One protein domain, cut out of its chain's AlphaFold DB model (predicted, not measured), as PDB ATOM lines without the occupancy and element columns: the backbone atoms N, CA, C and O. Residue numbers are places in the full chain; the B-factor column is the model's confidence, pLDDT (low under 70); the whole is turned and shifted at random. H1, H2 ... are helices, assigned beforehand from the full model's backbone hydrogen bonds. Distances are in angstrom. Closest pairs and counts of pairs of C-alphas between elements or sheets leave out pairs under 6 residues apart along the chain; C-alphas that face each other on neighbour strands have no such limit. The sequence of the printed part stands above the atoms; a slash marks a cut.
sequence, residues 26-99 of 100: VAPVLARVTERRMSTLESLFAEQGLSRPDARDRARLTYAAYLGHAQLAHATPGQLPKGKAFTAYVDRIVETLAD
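Overview. This is residues 26 to 99 of the 100 residues of an uncharacterized protein of Aeromicrobium ginsengisoli (UniProt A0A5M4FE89). Three helices make a loose, flat zigzag: H1 and H2 form a V, joined where the last part of H1 packs on the first part of H2, and H3 folds back along H2, coming close to it with its last part. Residues 26 to 33, of which 27 to 33 belong to H1, stick out at one end, and residues 82 to 88, of which 84 to 88 belong to H3, stick out at another. The printed part has 74 residues, with three named helices in the order H1, H2, H3 and no named strand; the class is all helix. The whole is loose, with a radius of gyration of the C-alphas of 14.2 A, and spans 36 by 34 by 14 A.

Along the chain. Find C-alpha 27 at (206.119, 198.813, 204.505); from there H1, residues 27 to 47, runs 30.0 A. After a tight link of 4 residues, look for C-alpha 52 at (209.374, 223.973, 196.281), where H2, residues 52 to 75, begins its 34.5 A. A short link of 8 residues leads to H3, residues 84 to 98, 21.0 A long, which ends at C-alpha 98 at (205.224, 219.141, 182.596).

Arrangement. Look first at residues 38 to 46 of H1, which touch residues 52 to 63 of H2; the closest C-alphas, of Leu 41 and Ala 59, are 5.0 A apart. These helices run opposite ways at a steep tilt of 57 degrees. Residues 58 to 65 of H2 touch residues 93 to 97 of H3, and the closest C-alphas, of Thr 62 and Leu 97, are 6.3 A apart. H2 and H3 form a helical hairpin, opposite ways at a shallow tilt of 25 degrees. H1 and H3 are only just apart, their closest C-alphas 8.2 A from each other. In H1, H2 and H3 every O i to N i+4 pair is within hydrogen-bond range.

Size, cuts and confidence. The C-alphas farthest apart, of Pro 28 and Lys 84, are 39.3 A from each other. The printed part has no cut, and neither link is long. The mean pLDDT of the printed part is 93.3, and no printed residue is under 70.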
ATOM      1  N   VAL A  26     207.541 194.816 204.226       96.00
ATOM      2  CA  VAL A  26     207.406 195.537 202.949       96.00
ATOM      3  C   VAL A  26     207.263 197.034 203.196       96.00
ATOM      4  O   VAL A  26     207.988 197.814 202.577       96.00
ATOM      5  N   ALA A  27     206.410 197.428 204.146       96.19
ATOM      6  CA  ALA A  27     206.119 198.813 204.505       96.19
ATOM      7  C   ALA A  27     207.367 199.717 204.620       96.19
ATOM      8  O   ALA A  27     207.422 200.737 203.928       96.19
ATOM      9  N   PRO A  28     208.420 199.366 205.396       96.69
ATOM     10  CA  PRO A  28     209.591 200.238 205.530       96.69
ATOM     11  C   PRO A  28     210.396 200.369 204.229       96.69
ATOM     12  O   PRO A  28     210.992 201.414 203.959       96.69
ATOM     13  N   VAL A  29     210.425 199.321 203.402       95.69
ATOM     14  CA  VAL A  29     211.137 199.343 202.119       95.69
ATOM     15  C   VAL A  29     210.363 200.171 201.101       95.69
ATOM     16  O   VAL A  29     210.960 201.023 200.442       95.69
ATOM     17  N   LEU A  30     209.050 199.953 201.005       93.94
ATOM     18  CA  LEU A  30     208.168 200.672 200.094       93.94
ATOM     19  C   LEU A  30     208.146 202.171 200.415       93.94
ATOM     20  O   LEU A  30     208.279 202.985 199.503       93.94
ATOM     21  N   ALA A  31     208.088 202.541 201.700       95.25
ATOM     22  CA  ALA A  31     208.184 203.932 202.141       95.25
ATOM     23  C   ALA A  31     209.495 204.588 201.681       95.25
ATOM     24  O   ALA A  31     209.472 205.630 201.027       95.25
ATOM     25  N   ARG A  32     210.641 203.940 201.928       96.62
ATOM     26  CA  ARG A  32     211.960 204.454 201.525       96.62
ATOM     27  C   ARG A  32     212.104 204.594 200.009       96.62
ATOM     28  O   ARG A  32     212.723 205.542 199.531       96.62
ATOM     29  N   VAL A  33     211.595 203.633 199.240       94.75
ATOM     30  CA  VAL A  33     211.636 203.700 197.771       94.75
ATOM     31  C   VAL A  33     210.743 204.832 197.273       94.75
ATOM     32  O   VAL A  33     211.192 205.634 196.455       94.75
ATOM     33  N   THR A  34     209.528 204.941 197.806       94.19
ATOM     34  CA  THR A  34     208.576 205.998 197.442       94.19
ATOM     35  C   THR A  34     209.148 207.377 197.756       94.19
ATOM     36  O   THR A  34     209.115 208.253 196.900       94.19
ATOM     37  N   GLU A  35     209.764 207.557 198.925       96.88
ATOM     38  CA  GLU A  35     210.426 208.809 199.307       96.88
ATOM     39  C   GLU A  35     211.557 209.183 198.339       96.88
ATOM     40  O   GLU A  35     211.611 210.315 197.862       96.88
ATOM     41  N   ARG A  36     212.423 208.231 197.968       97.25
ATOM     42  CA  ARG A  36     213.492 208.474 196.981       97.25
ATOM     43  C   ARG A  36     212.941 208.862 195.613       97.25
ATOM     44  O   ARG A  36     213.482 209.761 194.969       97.25
ATOM     45  N   ARG A  37     211.868 208.203 195.166       95.75
ATOM     46  CA  ARG A  37     211.181 208.553 193.915       95.75
ATOM     47  C   ARG A  37     210.588 209.960 193.994       95.75
ATOM     48  O   ARG A  37     210.772 210.723 193.052       95.75
ATOM     49  N   MET A  38     209.942 210.312 195.109       97.75
ATOM     50  CA  MET A  38     209.350 211.641 195.299       97.75
ATOM     51  C   MET A  38     210.440 212.699 195.279       97.75
ATOM     52  O   MET A  38     210.366 213.609 194.468       97.75
ATOM     53  N   SER A  39     211.502 212.522 196.068       97.88
ATOM     54  CA  SER A  39     212.635 213.449 196.091       97.88
ATOM     55  C   SER A  39     213.260 213.629 194.710       97.88
ATOM     56  O   SER A  39     213.619 214.746 194.361       97.88
ATOM     57  N   THR A  40     213.365 212.562 193.913       97.44
ATOM     58  CA  THR A  40     213.888 212.662 192.543       97.44
ATOM     59  C   THR A  40     212.974 213.523 191.671       97.44
ATOM     60  O   THR A  40     213.449 214.435 191.004       97.44
ATOM     61  N   LEU A  41     211.662 213.267 191.686       96.88
ATOM     62  CA  LEU A  41     210.695 214.048 190.908       96.88
ATOM     63  C   LEU A  41     210.636 215.510 191.369       96.88
ATOM     64  O   LEU A  41     210.629 216.411 190.537       96.88
ATOM     65  N   GLU A  42     210.637 215.749 192.680       97.75
ATOM     66  CA  GLU A  42     210.672 217.087 193.275       97.75
ATOM     67  C   GLU A  42     211.905 217.868 192.807       97.75
ATOM     68  O   GLU A  42     211.776 219.019 192.390       97.75
ATOM     69  N   SER A  43     213.089 217.242 192.820       97.69
ATOM     70  CA  SER A  43     214.317 217.858 192.311       97.69
ATOM     71  C   SER A  43     214.219 218.183 190.824       97.69
ATOM     72  O   SER A  43     214.530 219.306 190.442       97.69
ATOM     73  N   LEU A  44     213.715 217.257 190.001       96.12
ATOM     74  CA  LEU A  44     213.553 217.490 188.565       96.12
ATOM     75  C   LEU A  44     212.631 218.682 188.280       96.12
ATOM     76  O   LEU A  44     212.966 219.528 187.459       96.12
ATOM     77  N   PHE A  45     211.496 218.793 188.973       95.69
ATOM     78  CA  PHE A  45     210.586 219.926 188.789       95.69
ATOM     79  C   PHE A  45     211.156 221.241 189.332       95.69
ATOM     80  O   PHE A  45     210.982 222.287 188.708       95.69
ATOM     81  N   ALA A  46     211.886 221.208 190.449       95.81
ATOM     82  CA  ALA A  46     212.577 222.388 190.963       95.81
ATOM     83  C   ALA A  46     213.675 222.878 189.999       95.81
ATOM     84  O   ALA A  46     213.822 224.082 189.797       95.81
ATOM     85  N   GLU A  47     214.408 221.965 189.353       95.69
ATOM     86  CA  GLU A  47     215.396 222.287 188.312       95.69
ATOM     87  C   GLU A  47     214.757 222.927 187.067       95.69
ATOM     88  O   GLU A  47     215.419 223.697 186.374       95.69
ATOM     89  N   GLN A  48     213.469 222.670 186.808       92.56
ATOM     90  CA  GLN A  48     212.684 223.363 185.772       92.56
ATOM     91  C   GLN A  48     212.136 224.732 186.224       92.56
ATOM     92  O   GLN A  48     211.441 225.397 185.460       92.56
ATOM     93  N   GLY A  49     212.453 225.179 187.443       95.00
ATOM     94  CA  GLY A  49     212.104 226.508 187.947       95.00
ATOM     95  C   GLY A  49     210.836 226.580 188.800       95.00
ATOM     96  O   GLY A  49     210.447 227.681 189.188       95.00
ATOM     97  N   LEU A  50     210.200 225.449 189.134       95.62
ATOM     98  CA  LEU A  50     209.056 225.458 190.052       95.62
ATOM     99  C   LEU A  50     209.487 225.850 191.468       95.62
ATOM    100  O   LEU A  50     210.574 225.505 191.941       95.62
ATOM    101  N   SER A  51     208.582 226.518 192.188       96.62
ATOM    102  CA  SER A  51     208.737 226.701 193.630       96.62
ATOM    103  C   SER A  51     208.747 225.338 194.336       96.62
ATOM    104  O   SER A  51     208.202 224.356 193.830       96.62
ATOM    105  N   ARG A  52     209.346 225.245 195.531       96.00
ATOM    106  CA  ARG A  52     209.374 223.973 196.281       96.00
ATOM    107  C   ARG A  52     207.971 223.380 196.514       96.00
ATOM    108  O   ARG A  52     207.832 222.180 196.294       96.00
ATOM    109  N   PRO A  53     206.949 224.150 196.946       96.69
ATOM    110  CA  PRO A  53     205.584 223.636 197.057       96.69
ATOM    111  C   PRO A  53     205.032 223.094 195.734       96.69
ATOM    112  O   PRO A  53     204.551 221.961 195.708       96.69
ATOM    113  N   ASP A  54     205.184 223.840 194.636       96.06
ATOM    114  CA  ASP A  54     204.639 223.442 193.330       96.06
ATOM    115  C   ASP A  54     205.348 222.202 192.775       96.06
ATOM    116  O   ASP A  54     204.704 221.288 192.261       96.06
ATOM    117  N   ALA A  55     206.674 222.120 192.930       96.62
ATOM    118  CA  ALA A  55     207.458 220.945 192.559       96.62
ATOM    119  C   ALA A  55     207.001 219.701 193.335       96.62
ATOM    120  O   ALA A  55     206.931 218.603 192.777       96.62
ATOM    121  N   ARG A  56     206.632 219.879 194.611       96.75
ATOM    122  CA  ARG A  56     206.095 218.816 195.466       96.75
ATOM    123  C   ARG A  56     204.758 218.293 194.981       96.75
ATOM    124  O   ARG A  56     204.557 217.080 194.887       96.75
ATOM    125  N   ASP A  57     203.847 219.199 194.661       96.00
ATOM    126  CA  ASP A  57     202.535 218.824 194.150       96.00
ATOM    127  C   ASP A  57     202.649 218.200 192.761       96.00
ATOM    128  O   ASP A  57     202.008 217.180 192.483       96.00
ATOM    129  N   ARG A  58     203.564 218.701 191.924       95.62
ATOM    130  CA  ARG A  58     203.801 218.118 190.608       95.62
ATOM    131  C   ARG A  58     204.433 216.732 190.661       95.62
ATOM    132  O   ARG A  58     204.019 215.846 189.907       95.62
ATOM    133  N   ALA A  59     205.364 216.502 191.582       96.50
ATOM    134  CA  ALA A  59     205.935 215.183 191.829       96.50
ATOM    135  C   ALA A  59     204.851 214.155 192.195       96.50
ATOM    136  O   ALA A  59     204.820 213.060 191.628       96.50
ATOM    137  N   ARG A  60     203.911 214.527 193.075       96.62
ATOM    138  CA  ARG A  60     202.785 213.665 193.471       96.62
ATOM    139  C   ARG A  60     201.877 213.319 192.297       96.62
ATOM    140  O   ARG A  60     201.575 212.143 192.101       96.62
ATOM    141  N   LEU A  61     201.471 214.318 191.510       96.00
ATOM    142  CA  LEU A  61     200.631 214.108 190.324       96.00
ATOM    143  C   LEU A  61     201.316 213.183 189.316       96.00
ATOM    144  O   LEU A  61     200.702 212.245 188.808       96.00
ATOM    145  N   THR A  62     202.611 213.397 189.092       95.69
ATOM    146  CA  THR A  62     203.406 212.583 188.169       95.69
ATOM    147  C   THR A  62     203.505 211.136 188.630       95.69
ATOM    148  O   THR A  62     203.317 210.212 187.837       95.69
ATOM    149  N   TYR A  63     203.737 210.915 189.923       95.06
ATOM    150  CA  TYR A  63     203.808 209.564 190.465       95.06
ATOM    151  C   TYR A  63     202.465 208.836 190.432       95.06
ATOM    152  O   TYR A  63     202.411 207.660 190.072       95.06
ATOM    153  N   ALA A  64     201.376 209.539 190.748       94.44
ATOM    154  CA  ALA A  64     200.030 208.992 190.651       94.44
ATOM    155  C   ALA A  64     199.689 208.588 189.207       94.44
ATOM    156  O   ALA A  64     199.173 207.493 188.986       94.44
ATOM    157  N   ALA A  65     200.037 209.422 188.221       93.69
ATOM    158  CA  ALA A  65     199.848 209.106 186.807       93.69
ATOM    159  C   ALA A  65     200.669 207.880 186.374       93.69
ATOM    160  O   ALA A  65     200.142 207.004 185.688       93.69
ATOM    161  N   TYR A  66     201.926 207.771 186.821       91.38
ATOM    162  CA  TYR A  66     202.767 206.596 186.578       91.38
ATOM    163  C   TYR A  66     202.145 205.308 187.140       91.38
ATOM    164  O   TYR A  66     202.018 204.319 186.414       91.38
ATOM    165  N   LEU A  67     201.718 205.317 188.408       91.88
ATOM    166  CA  LEU A  67     201.089 204.149 189.034       91.88
ATOM    167  C   LEU A  67     199.756 203.792 188.367       91.88
ATOM    168  O   LEU A  67     199.508 202.620 188.090       91.88
ATOM    169  N   GLY A  68     198.918 204.785 188.059       91.00
ATOM    170  CA  GLY A  68     197.651 204.577 187.354       91.00
ATOM    171  C   GLY A  68     197.851 203.990 185.957       91.00
ATOM    172  O   GLY A  68     197.134 203.071 185.559       91.00
ATOM    173  N   HIS A  69     198.875 204.453 185.236       90.69
ATOM    174  CA  HIS A  69     199.266 203.874 183.955       90.69
ATOM    175  C   HIS A  69     199.705 202.409 184.097       90.69
ATOM    176  O   HIS A  69     199.223 201.552 183.356       90.69
ATOM    177  N   ALA A  70     200.573 202.102 185.069       88.94
ATOM    178  CA  ALA A  70     201.019 200.734 185.337       88.94
ATOM    179  C   ALA A  70     199.848 199.808 185.715       88.94
ATOM    180  O   ALA A  70     199.773 198.678 185.230       88.94
ATOM    181  N   GLN A  71     198.898 200.305 186.513       90.69
ATOM    182  CA  GLN A  71     197.682 199.581 186.879       90.69
ATOM    183  C   GLN A  71     196.808 199.281 185.653       90.69
ATOM    184  O   GLN A  71     196.369 198.145 185.494       90.69
ATOM    185  N   LEU A  72     196.574 200.255 184.763       91.12
ATOM    186  CA  LEU A  72     195.814 200.042 183.520       91.12
ATOM    187  C   LEU A  72     196.512 199.043 182.591       91.12
ATOM    188  O   LEU A  72     195.865 198.144 182.057       91.12
ATOM    189  N   ALA A  73     197.832 199.163 182.438       89.00
ATOM    190  CA  ALA A  73     198.629 198.243 181.630       89.00
ATOM    191  C   ALA A  73     198.550 196.800 182.141       89.00
ATOM    192  O   ALA A  73     198.564 195.865 181.343       89.00
ATOM    193  N   HIS A  74     198.459 196.618 183.459       86.31
ATOM    194  CA  HIS A  74     198.362 195.305 184.079       86.31
ATOM    195  C   HIS A  74     196.936 194.737 184.064       86.31
ATOM    196  O   HIS A  74     196.726 193.617 183.607       86.31
ATOM    197  N   ALA A  75     195.958 195.495 184.565       88.94
ATOM    198  CA  ALA A  75     194.607 194.996 184.817       88.94
ATOM    199  C   ALA A  75     193.721 194.999 183.565       88.94
ATOM    200  O   ALA A  75     192.921 194.086 183.361       88.94
ATOM    201  N   THR A  76     193.841 196.026 182.720       92.88
ATOM    202  CA  THR A  76     192.981 196.229 181.545       92.88
ATOM    203  C   THR A  76     193.789 196.716 180.335       92.88
ATOM    204  O   THR A  76     193.463 197.750 179.747       92.88
ATOM    205  N   PRO A  77     194.803 195.957 179.867       88.06
ATOM    206  CA  PRO A  77     195.718 196.396 178.804       88.06
ATOM    207  C   PRO A  77     195.024 196.795 177.492       88.06
ATOM    208  O   PRO A  77     195.582 197.550 176.701       88.06
ATOM    209  N   GLY A  78     193.802 196.309 177.242       91.62
ATOM    210  CA  GLY A  78     192.988 196.699 176.087       91.62
ATOM    211  C   GLY A  78     192.486 198.149 176.109       91.62
ATOM    212  O   GLY A  78     192.065 198.638 175.067       91.62
ATOM    213  N   GLN A  79     192.533 198.830 177.259       93.31
ATOM    214  CA  GLN A  79     192.180 200.249 177.393       93.31
ATOM    215  C   GLN A  79     193.327 201.183 176.995       93.31
ATOM    216  O   GLN A  79     193.099 202.369 176.762       93.31
ATOM    217  N   LEU A  80     194.560 200.672 176.911       92.31
ATOM    218  CA  LEU A  80     195.697 201.474 176.486       92.31
ATOM    219  C   LEU A  80     195.811 201.510 174.957       92.31
ATOM    220  O   LEU A  80     195.640 200.482 174.288       92.31
ATOM    221  N   PRO A  81     196.154 202.678 174.386       92.88
ATOM    222  CA  PRO A  81     196.469 202.775 172.971       92.88
ATOM    223  C   PRO A  81     197.706 201.937 172.627       92.88
ATOM    224  O   PRO A  81     198.540 201.629 173.478       92.88
ATOM    225  N   LYS A  82     197.837 201.567 171.351       88.62
ATOM    226  CA  LYS A  82     198.933 200.728 170.841       88.62
ATOM    227  C   LYS A  82     199.664 201.416 169.692       88.62
ATOM    228  O   LYS A  82     199.125 202.309 169.038       88.62
ATOM    229  N   GLY A  83     200.889 200.968 169.414       91.12
ATOM    230  CA  GLY A  83     201.697 201.489 168.309       91.12
ATOM    231  C   GLY A  83     201.907 203.003 168.416       91.12
ATOM    232  O   GLY A  83     202.147 203.518 169.502       91.12
ATOM    233  N   LYS A  84     201.771 203.737 167.306       91.06
ATOM    234  CA  LYS A  84     201.984 205.198 167.276       91.06
ATOM    235  C   LYS A  84     201.067 205.980 168.227       91.06
ATOM    236  O   LYS A  84     201.480 207.003 168.764       91.06
ATOM    237  N   ALA A  85     199.844 205.497 168.460       92.12
ATOM    238  CA  ALA A  85     198.910 206.143 169.381       92.12
ATOM    239  C   ALA A  85     199.379 206.051 170.844       92.12
ATOM    240  O   ALA A  85     199.050 206.921 171.644       92.12
ATOM    241  N   PHE A  86     200.167 205.025 171.191       89.56
ATOM    242  CA  PHE A  86     200.767 204.909 172.518       89.56
ATOM    243  C   PHE A  86     201.776 206.024 172.779       89.56
ATOM    244  O   PHE A  86     201.723 206.657 173.828       89.56
ATOM    245  N   THR A  87     202.642 206.312 171.803       89.00
ATOM    246  CA  THR A  87     203.600 207.420 171.892       89.00
ATOM    247  C   THR A  87     202.879 208.748 172.100       89.00
ATOM    248  O   THR A  87     203.176 209.444 173.058       89.00
ATOM    249  N   ALA A  88     201.849 209.038 171.297       91.81
ATOM    250  CA  ALA A  88     201.071 210.270 171.443       91.81
ATOM    251  C   ALA A  88     200.354 210.384 172.805       91.81
ATOM    252  O   ALA A  88     200.221 211.475 173.353       91.81
ATOM    253  N   TYR A  89     199.886 209.265 173.365       92.44
ATOM    254  CA  TYR A  89     199.292 209.225 174.702       92.44
ATOM    255  C   TYR A  89     200.319 209.512 175.803       92.44
ATOM    256  O   TYR A  89     200.035 210.280 176.720       92.44
ATOM    257  N   VAL A  90     201.513 208.927 175.697       89.94
ATOM    258  CA  VAL A  90     202.627 209.212 176.607       89.94
ATOM    259  C   VAL A  90     203.030 210.681 176.520       89.94
ATOM    260  O   VAL A  90     203.146 211.330 177.556       89.94
ATOM    261  N   ASP A  91     203.184 211.212 175.307       90.75
ATOM    262  CA  ASP A  91     203.525 212.617 175.092       90.75
ATOM    263  C   ASP A  91     202.467 213.527 175.722       90.75
ATOM    264  O   ASP A  91     202.811 214.440 176.462       90.75
ATOM    265  N   ARG A  92     201.175 213.208 175.559       92.75
ATOM    266  CA  ARG A  92     200.082 213.952 176.201       92.75
ATOM    267  C   ARG A  92     200.158 213.921 177.727       92.75
ATOM    268  O   ARG A  92     199.870 214.934 178.362       92.75
ATOM    269  N   ILE A  93     200.501 212.778 178.325       91.88
ATOM    270  CA  ILE A  93     200.708 212.679 179.778       91.88
ATOM    271  C   ILE A  93     201.852 213.592 180.200       91.88
ATOM    272  O   ILE A  93     201.702 214.342 181.159       91.88
ATOM    273  N   VAL A  94     202.975 213.534 179.482       89.94
ATOM    274  CA  VAL A  94     204.147 214.355 179.785       89.94
ATOM    275  C   VAL A  94     203.815 215.834 179.642       89.94
ATOM    276  O   VAL A  94     204.074 216.559 180.586       89.94
ATOM    277  N   GLU A  95     203.189 216.269 178.548       91.38
ATOM    278  CA  GLU A  95     202.713 217.650 178.358       91.38
ATOM    279  C   GLU A  95     201.842 218.091 179.542       91.38
ATOM    280  O   GLU A  95     202.187 219.019 180.260       91.38
ATOM    281  N   THR A  96     200.784 217.336 179.850       91.50
ATOM    282  CA  THR A  96     199.846 217.670 180.941       91.50
ATOM    283  C   THR A  96     200.534 217.799 182.306       91.50
ATOM    284  O   THR A  96     200.107 218.580 183.153       91.50
ATOM    285  N   LEU A  97     201.576 217.001 182.550       89.00
ATOM    286  CA  LEU A  97     202.298 216.955 183.822       89.00
ATOM    287  C   LEU A  97     203.573 217.801 183.834       89.00
ATOM    288  O   LEU A  97     204.154 217.997 184.897       89.00
ATOM    289  N   ALA A  98     204.038 218.298 182.697       83.56
ATOM    290  CA  ALA A  98     205.224 219.141 182.596       83.56
ATOM    291  C   ALA A  98     204.861 220.603 182.335       83.56
ATOM    292  O   ALA A  98     205.659 221.465 182.680       83.56
ATOM    293  N   ASP A  99     203.664 220.885 181.812       76.81
ATOM    294  CA  ASP A  99     203.184 222.247 181.576       76.81
ATOM    295  C   ASP A  99     203.082 222.998 182.904       76.81
ATOM    296  O   ASP A  99     202.360 222.580 183.813       76.81
TER     297      ASP A  99